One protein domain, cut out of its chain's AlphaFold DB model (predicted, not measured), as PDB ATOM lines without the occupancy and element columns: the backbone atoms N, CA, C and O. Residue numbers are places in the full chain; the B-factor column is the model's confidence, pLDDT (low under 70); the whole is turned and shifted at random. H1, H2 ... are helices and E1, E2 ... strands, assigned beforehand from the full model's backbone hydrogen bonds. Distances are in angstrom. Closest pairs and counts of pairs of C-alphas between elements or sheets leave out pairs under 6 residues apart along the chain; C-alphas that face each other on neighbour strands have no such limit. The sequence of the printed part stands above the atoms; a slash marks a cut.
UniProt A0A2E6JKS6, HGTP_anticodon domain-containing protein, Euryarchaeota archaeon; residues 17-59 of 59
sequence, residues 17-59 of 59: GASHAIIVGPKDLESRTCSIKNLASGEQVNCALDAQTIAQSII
ATOM      1  N   GLY A  17      23.300   0.157  41.414       55.09
ATOM      2  CA  GLY A  17      22.164  -0.106  42.301       55.09
ATOM      3  C   GLY A  17      20.875  -0.413  41.535       55.09
ATOM      4  O   GLY A  17      19.787  -0.337  42.102       55.09
ATOM      5  N   ALA A  18      20.980  -0.748  40.245       62.69
ATOM      6  CA  ALA A  18      19.840  -1.154  39.444       62.69
ATOM      7  C   ALA A  18      19.503  -2.619  39.748       62.69
ATOM      8  O   ALA A  18      20.311  -3.516  39.525       62.69
ATOM      9  N   SER A  19      18.288  -2.882  40.226       67.06
ATOM     10  CA  SER A  19      17.821  -4.257  40.465       67.06
ATOM     11  C   SER A  19      17.616  -5.042  39.158       67.06
ATOM     12  O   SER A  19      17.662  -6.272  39.151       67.06
ATOM     13  N   HIS A  20      17.420  -4.333  38.041       70.88
ATOM     14  CA  HIS A  20      17.068  -4.901  36.743       70.88
ATOM     15  C   HIS A  20      17.810  -4.180  35.611       70.88
ATOM     16  O   HIS A  20      17.853  -2.951  35.565       70.88
ATOM     17  N   ALA A  21      18.354  -4.943  34.667       75.31
ATOM     18  CA  ALA A  21      18.919  -4.464  33.415       75.31
ATOM     19  C   ALA A  21      18.002  -4.851  32.254       75.31
ATOM     20  O   ALA A  21      17.680  -6.022  32.081       75.31
ATOM     21  N   ILE A  22      17.613  -3.885  31.426       75.88
ATOM     22  CA  ILE A  22      16.848  -4.155  30.206       75.88
ATOM     23  C   ILE A  22      17.827  -4.218  29.034       75.88
ATOM     24  O   ILE A  22      18.593  -3.287  28.788       75.88
ATOM     25  N   ILE A  23      17.810  -5.334  28.317       78.62
ATOM     26  CA  ILE A  23      18.632  -5.607  27.148       78.62
ATOM     27  C   ILE A  23      17.701  -5.574  25.941       78.62
ATOM     28  O   ILE A  23      16.834  -6.432  25.794       78.62
ATOM     29  N   VAL A  24      17.898  -4.585  25.072       79.31
ATOM     30  CA  VAL A  24      17.163  -4.462  23.810       79.31
ATOM     31  C   VAL A  24      18.168  -4.525  22.670       79.31
ATOM     32  O   VAL A  24      19.029  -3.657  22.529       79.31
ATOM     33  N   GLY A  25      18.089  -5.590  21.874       78.88
ATOM     34  CA  GLY A  25      18.855  -5.717  20.637       78.88
ATOM     35  C   GLY A  25      18.083  -5.155  19.437       78.88
ATOM     36  O   GLY A  25      16.859  -5.078  19.488       78.88
ATOM     37  N   PRO A  26      18.748  -4.834  18.313       74.44
ATOM     38  CA  PRO A  26      18.066  -4.360  17.103       74.44
ATOM     39  C   PRO A  26      17.025  -5.366  16.571       74.44
ATOM     40  O   PRO A  26      15.939  -4.967  16.174       74.44
ATOM     41  N   LYS A  27      17.306  -6.674  16.664       73.75
ATOM     42  CA  LYS A  27      16.349  -7.746  16.317       73.75
ATOM     43  C   LYS A  27      15.173  -7.866  17.291       73.75
ATOM     44  O   LYS A  27      14.084  -8.281  16.904       73.75
ATOM     45  N   ASP A  28      15.422  -7.542  18.553       76.88
ATOM     46  CA  ASP A  28      14.424  -7.556  19.623       76.88
ATOM     47  C   ASP A  28      13.457  -6.383  19.425       76.88
ATOM     48  O   ASP A  28      12.245  -6.547  19.472       76.88
ATOM     49  N   LEU A  29      13.993  -5.223  19.034       75.31
ATOM     50  CA  LEU A  29      13.216  -4.056  18.636       75.31
ATOM     51  C   LEU A  29      12.315  -4.336  17.419       75.31
ATOM     52  O   LEU A  29      11.149  -3.947  17.433       75.31
ATOM     53  N   GLU A  30      12.814  -5.049  16.401       78.44
ATOM     54  CA  GLU A  30      11.996  -5.497  15.258       78.44
ATOM     55  C   GLU A  30      10.891  -6.478  15.679       78.44
ATOM     56  O   GLU A  30       9.761  -6.387  15.200       78.44
ATOM     57  N   SER A  31      11.201  -7.381  16.611       77.44
ATOM     58  CA  SER A  31      10.252  -8.374  17.139       77.44
ATOM     59  C   SER A  31       9.327  -7.815  18.223       77.44
ATOM     60  O   SER A  31       8.418  -8.515  18.669       77.44
ATOM     61  N   ARG A  32       9.534  -6.556  18.639       77.56
ATOM     62  CA  ARG A  32       8.891  -5.923  19.803       77.56
ATOM     63  C   ARG A  32       9.024  -6.773  21.064       77.56
ATOM     64  O   ARG A  32       8.062  -6.957  21.807       77.56
ATOM     65  N   THR A  33      10.223  -7.272  21.313       82.19
ATOM     66  CA  THR A  33      10.606  -8.002  22.521       82.19
ATOM     67  C   THR A  33      11.769  -7.293  23.214       82.19
ATOM     68  O   THR A  33      12.480  -6.490  22.606       82.19
ATOM     69  N   CYS A  34      11.891  -7.511  24.519       81.06
ATOM     70  CA  CYS A  34      12.976  -7.040  25.366       81.06
ATOM     71  C   CYS A  34      13.353  -8.127  26.373       81.06
ATOM     72  O   CYS A  34      12.487  -8.732  27.006       81.06
ATOM     73  N   SER A  35      14.650  -8.328  26.589       80.44
ATOM     74  CA  SER A  35      15.144  -9.202  27.651       80.44
ATOM     75  C   SER A  35      15.441  -8.395  28.909       80.44
ATOM     76  O   SER A  35      16.374  -7.597  28.936       80.44
ATOM     77  N   ILE A  36      14.682  -8.620  29.973       81.62
ATOM     78  CA  ILE A  36      14.930  -8.030  31.286       81.62
ATOM     79  C   ILE A  36      15.744  -9.025  32.099       81.62
ATOM     80  O   ILE A  36      15.299 -10.128  32.401       81.62
ATOM     81  N   LYS A  37      16.963  -8.642  32.452       77.50
ATOM     82  CA  LYS A  37      17.829  -9.410  33.331       77.50
ATOM     83  C   LYS A  37      17.793  -8.818  34.731       77.50
ATOM     84  O   LYS A  37      18.241  -7.696  34.944       77.50
ATOM     85  N   ASN A  38      17.280  -9.578  35.684       74.31
ATOM     86  CA  ASN A  38      17.415  -9.274  37.094       74.31
ATOM     87  C   ASN A  38      18.876  -9.496  37.503       74.31
ATOM     88  O   ASN A  38      19.444 -10.571  37.315       74.31
ATOM     89  N   LEU A  39      19.494  -8.447  38.028       68.81
ATOM     90  CA  LEU A  39      20.892  -8.465  38.445       68.81
ATOM     91  C   LEU A  39      21.057  -8.999  39.873       68.81
ATOM     92  O   LEU A  39      22.065  -9.623  40.186       68.81
ATOM     93  N   ALA A  40      20.026  -8.853  40.706       67.06
ATOM     94  CA  ALA A  40      20.006  -9.390  42.063       67.06
ATOM     95  C   ALA A  40      19.869 -10.926  42.092       67.06
ATOM     96  O   ALA A  40      20.539 -11.583  42.882       67.06
ATOM     97  N   SER A  41      19.021 -11.496  41.229       67.69
ATOM     98  CA  SER A  41      18.783 -12.948  41.121       67.69
ATOM     99  C   SER A  41      19.641 -13.605  40.025       67.69
ATOM    100  O   SER A  41      19.908 -14.804  40.046       67.69
ATOM    101  N   GLY A  42      20.098 -12.826  39.039       69.06
ATOM    102  CA  GLY A  42      20.748 -13.338  37.828       69.06
ATOM    103  C   GLY A  42      19.766 -13.894  36.786       69.06
ATOM    104  O   GLY A  42      20.198 -14.293  35.700       69.06
ATOM    105  N   GLU A  43      18.467 -13.901  37.092       71.81
ATOM    106  CA  GLU A  43      17.397 -14.360  36.207       71.81
ATOM    107  C   GLU A  43      17.230 -13.454  34.991       71.81
ATOM    108  O   GLU A  43      17.331 -12.233  35.074       71.81
ATOM    109  N   GLN A  44      16.947 -14.058  33.840       77.56
ATOM    110  CA  GLN A  44      16.674 -13.345  32.601       77.56
ATOM    111  C   GLN A  44      15.291 -13.736  32.096       77.56
ATOM    112  O   GLN A  44      15.037 -14.901  31.803       77.56
ATOM    113  N   VAL A  45      14.422 -12.740  31.969       80.75
ATOM    114  CA  VAL A  45      13.053 -12.877  31.481       80.75
ATOM    115  C   VAL A  45      12.968 -12.211  30.117       80.75
ATOM    116  O   VAL A  45      13.460 -11.101  29.926       80.75
ATOM    117  N   ASN A  46      12.372 -12.897  29.147       79.25
ATOM    118  CA  ASN A  46      12.063 -12.301  27.854       79.25
ATOM    119  C   ASN A  46      10.606 -11.847  27.853       79.25
ATOM    120  O   ASN A  46       9.707 -12.659  28.072       79.25
ATOM    121  N   CYS A  47      10.380 -10.567  27.596       79.75
ATOM    122  CA  CYS A  47       9.072  -9.932  27.673       79.75
ATOM    123  C   CYS A  47       8.804  -9.155  26.378       79.75
ATOM    124  O   CYS A  47       9.723  -8.841  25.624       79.75
ATOM    125  N   ALA A  48       7.544  -8.843  26.086       80.19
ATOM    126  CA  ALA A  48       7.236  -7.918  25.000       80.19
ATOM    127  C   ALA A  48       7.788  -6.521  25.333       80.19
ATOM    128  O   ALA A  48       7.720  -6.087  26.486       80.19
ATOM    129  N   LEU A  49       8.296  -5.813  24.320       76.31
ATOM    130  CA  LEU A  49       8.742  -4.418  24.375       76.31
ATOM    131  C   LEU A  49       7.519  -3.492  24.450       76.31
ATOM    132  O   LEU A  49       7.259  -2.674  23.573       76.31
ATOM    133  N   ASP A  50       6.734  -3.678  25.498       77.19
ATOM    134  CA  ASP A  50       5.566  -2.886  25.821       77.19
ATOM    135  C   ASP A  50       5.720  -2.389  27.256       77.19
ATOM    136  O   ASP A  50       6.069  -3.161  28.152       77.19
ATOM    137  N   ALA A  51       5.477  -1.097  27.483       68.88
ATOM    138  CA  ALA A  51       5.676  -0.477  28.792       68.88
ATOM    139  C   ALA A  51       4.876  -1.187  29.899       68.88
ATOM    140  O   ALA A  51       5.359  -1.300  31.025       68.88
ATOM    141  N   GLN A  52       3.693  -1.721  29.575       74.81
ATOM    142  CA  GLN A  52       2.865  -2.467  30.516       74.81
ATOM    143  C   GLN A  52       3.474  -3.835  30.839       74.81
ATOM    144  O   GLN A  52       3.487  -4.247  31.995       74.81
ATOM    145  N   THR A  53       4.021  -4.521  29.832       75.44
ATOM    146  CA  THR A  53       4.662  -5.834  30.005       75.44
ATOM    147  C   THR A  53       5.973  -5.717  30.780       75.44
ATOM    148  O   THR A  53       6.255  -6.529  31.657       75.44
ATOM    149  N   ILE A  54       6.749  -4.670  30.501       73.62
ATOM    150  CA  ILE A  54       7.985  -4.354  31.218       73.62
ATOM    151  C   ILE A  54       7.673  -4.039  32.685       73.62
ATOM    152  O   ILE A  54       8.312  -4.601  33.566       73.62
ATOM    153  N   ALA A  55       6.659  -3.210  32.959       72.75
ATOM    154  CA  ALA A  55       6.240  -2.910  34.326       72.75
ATOM    155  C   ALA A  55       5.802  -4.179  35.080       72.75
ATOM    156  O   ALA A  55       6.281  -4.419  36.177       72.75
ATOM    157  N   GLN A  56       4.971  -5.031  34.471       72.00
ATOM    158  CA  GLN A  56       4.537  -6.308  35.065       72.00
ATOM    159  C   GLN A  56       5.696  -7.268  35.361       72.00
ATOM    160  O   GLN A  56       5.603  -8.068  36.280       72.00
ATOM    161  N   SER A  57       6.772  -7.206  34.577       67.25
ATOM    162  CA  SER A  57       7.932  -8.084  34.740       67.25
ATOM    163  C   SER A  57       8.957  -7.570  35.761       67.25
ATOM    164  O   SER A  57       9.898  -8.299  36.068       67.25
ATOM    165  N   ILE A  58       8.824  -6.321  36.224       64.19
ATOM    166  CA  ILE A  58       9.715  -5.674  37.205       64.19
ATOM    167  C   ILE A  58       9.053  -5.584  38.599       64.19
ATOM    168  O   ILE A  58       9.762  -5.385  39.587       64.19
ATOM    169  N   ILE A  59       7.719  -5.707  38.675       56.25
ATOM    170  CA  ILE A  59       6.903  -5.645  39.905       56.25
ATOM    171  C   ILE A  59       6.838  -7.008  40.598       56.25
ATOM    172  O   ILE A  59       6.666  -8.023  39.891       56.25
TER     173      ILE A  59
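AT A GLANCE: This is residues 17 to 59 of the 59 residues of the protein "HGTP_anticodon domain-containing protein" of Euryarchaeota archaeon (UniProt A0A2E6JKS6). A small sheet of three antiparallel strands, E1, E2 and E3, is covered on one face by one helix, H2, which runs along the strands over E2 and E3. The short helix H1 sits beyond one end of the strands, in the turn from E1 to E2, and covers no strand. The printed part has 43 residues, with two named helices and three named strands in the order E1, H1, E2, E3, H2; the sheet's order is E1, E2, E3, and the class is mixed, helices and strands. The whole is compact, with a radius of gyration of the C-alphas of 10.0 A, and its C-alphas span 28 by 19 by 15 A, only just elongated.

HOW THE PARTS SIT: The edge strand E1, residues 20 to 23, is the antiparallel neighbour of the inner strand E2, residues 33 to 38, at 148 degrees between directions. N 21 and O 37 are 2.8 A apart and N 37 and O 21 are 2.7 A apart, both within hydrogen-bond range. Between these strands in the chain comes H1, residues 26 to 31. It is on the sheet but over none of its strands, with a height over the sheet of 4.1 A, only just above the sheet's level. The closest C-alphas of H1 and E2 are those of Asp 28 and Cys 34, 5.9 A apart. E2 and the other edge strand, E3, residues 44 to 48, form a hairpin, antiparallel at 150 degrees; N 34 and O 47 are 2.8 A apart, as are N 45 and O 36. H2, residues 51 to 58, is on the sheet on the opposite face from H1, at a height over the sheet of 8.9 A. It lies over E2 and, only just, over E3, with 3 of its C-alphas on E3. On the local plane its line and that of E2 stand at 21 degrees, along the strands. The closest C-alphas of E3 and H2 are those of Cys 47 and Thr 53, 6.5 A apart. H1 and H2 are apart. In both helices every O i to N i+4 pair is within hydrogen-bond range.

IN THESE COORDINATES: E1 begins at C-alpha 20, (17.068, -4.901, 36.743), and is 9.7 A long. H1 measures 8.8 A from C-alpha 26 to C-alpha 31. E2, the longest strand by residues, begins at C-alpha 33, (10.606, -8.002, 22.521), and measures 16.1 A. E3 measures 13.3 A from Gln 44 to Ala 48. H2 measures 10.7 A and ends at C-alpha 58, (9.715, -5.674, 37.205).

THE WHOLE: The two C-alphas farthest apart are those of Gly 17 and Glu 30, 29.4 A. The printed part has no cut, and its four links are tight. The mean pLDDT of the printed part is 73.8; it is under 70 at residues 17 to 19, 39 to 42, 51 and 57 to 59, the last being the chain's last residue.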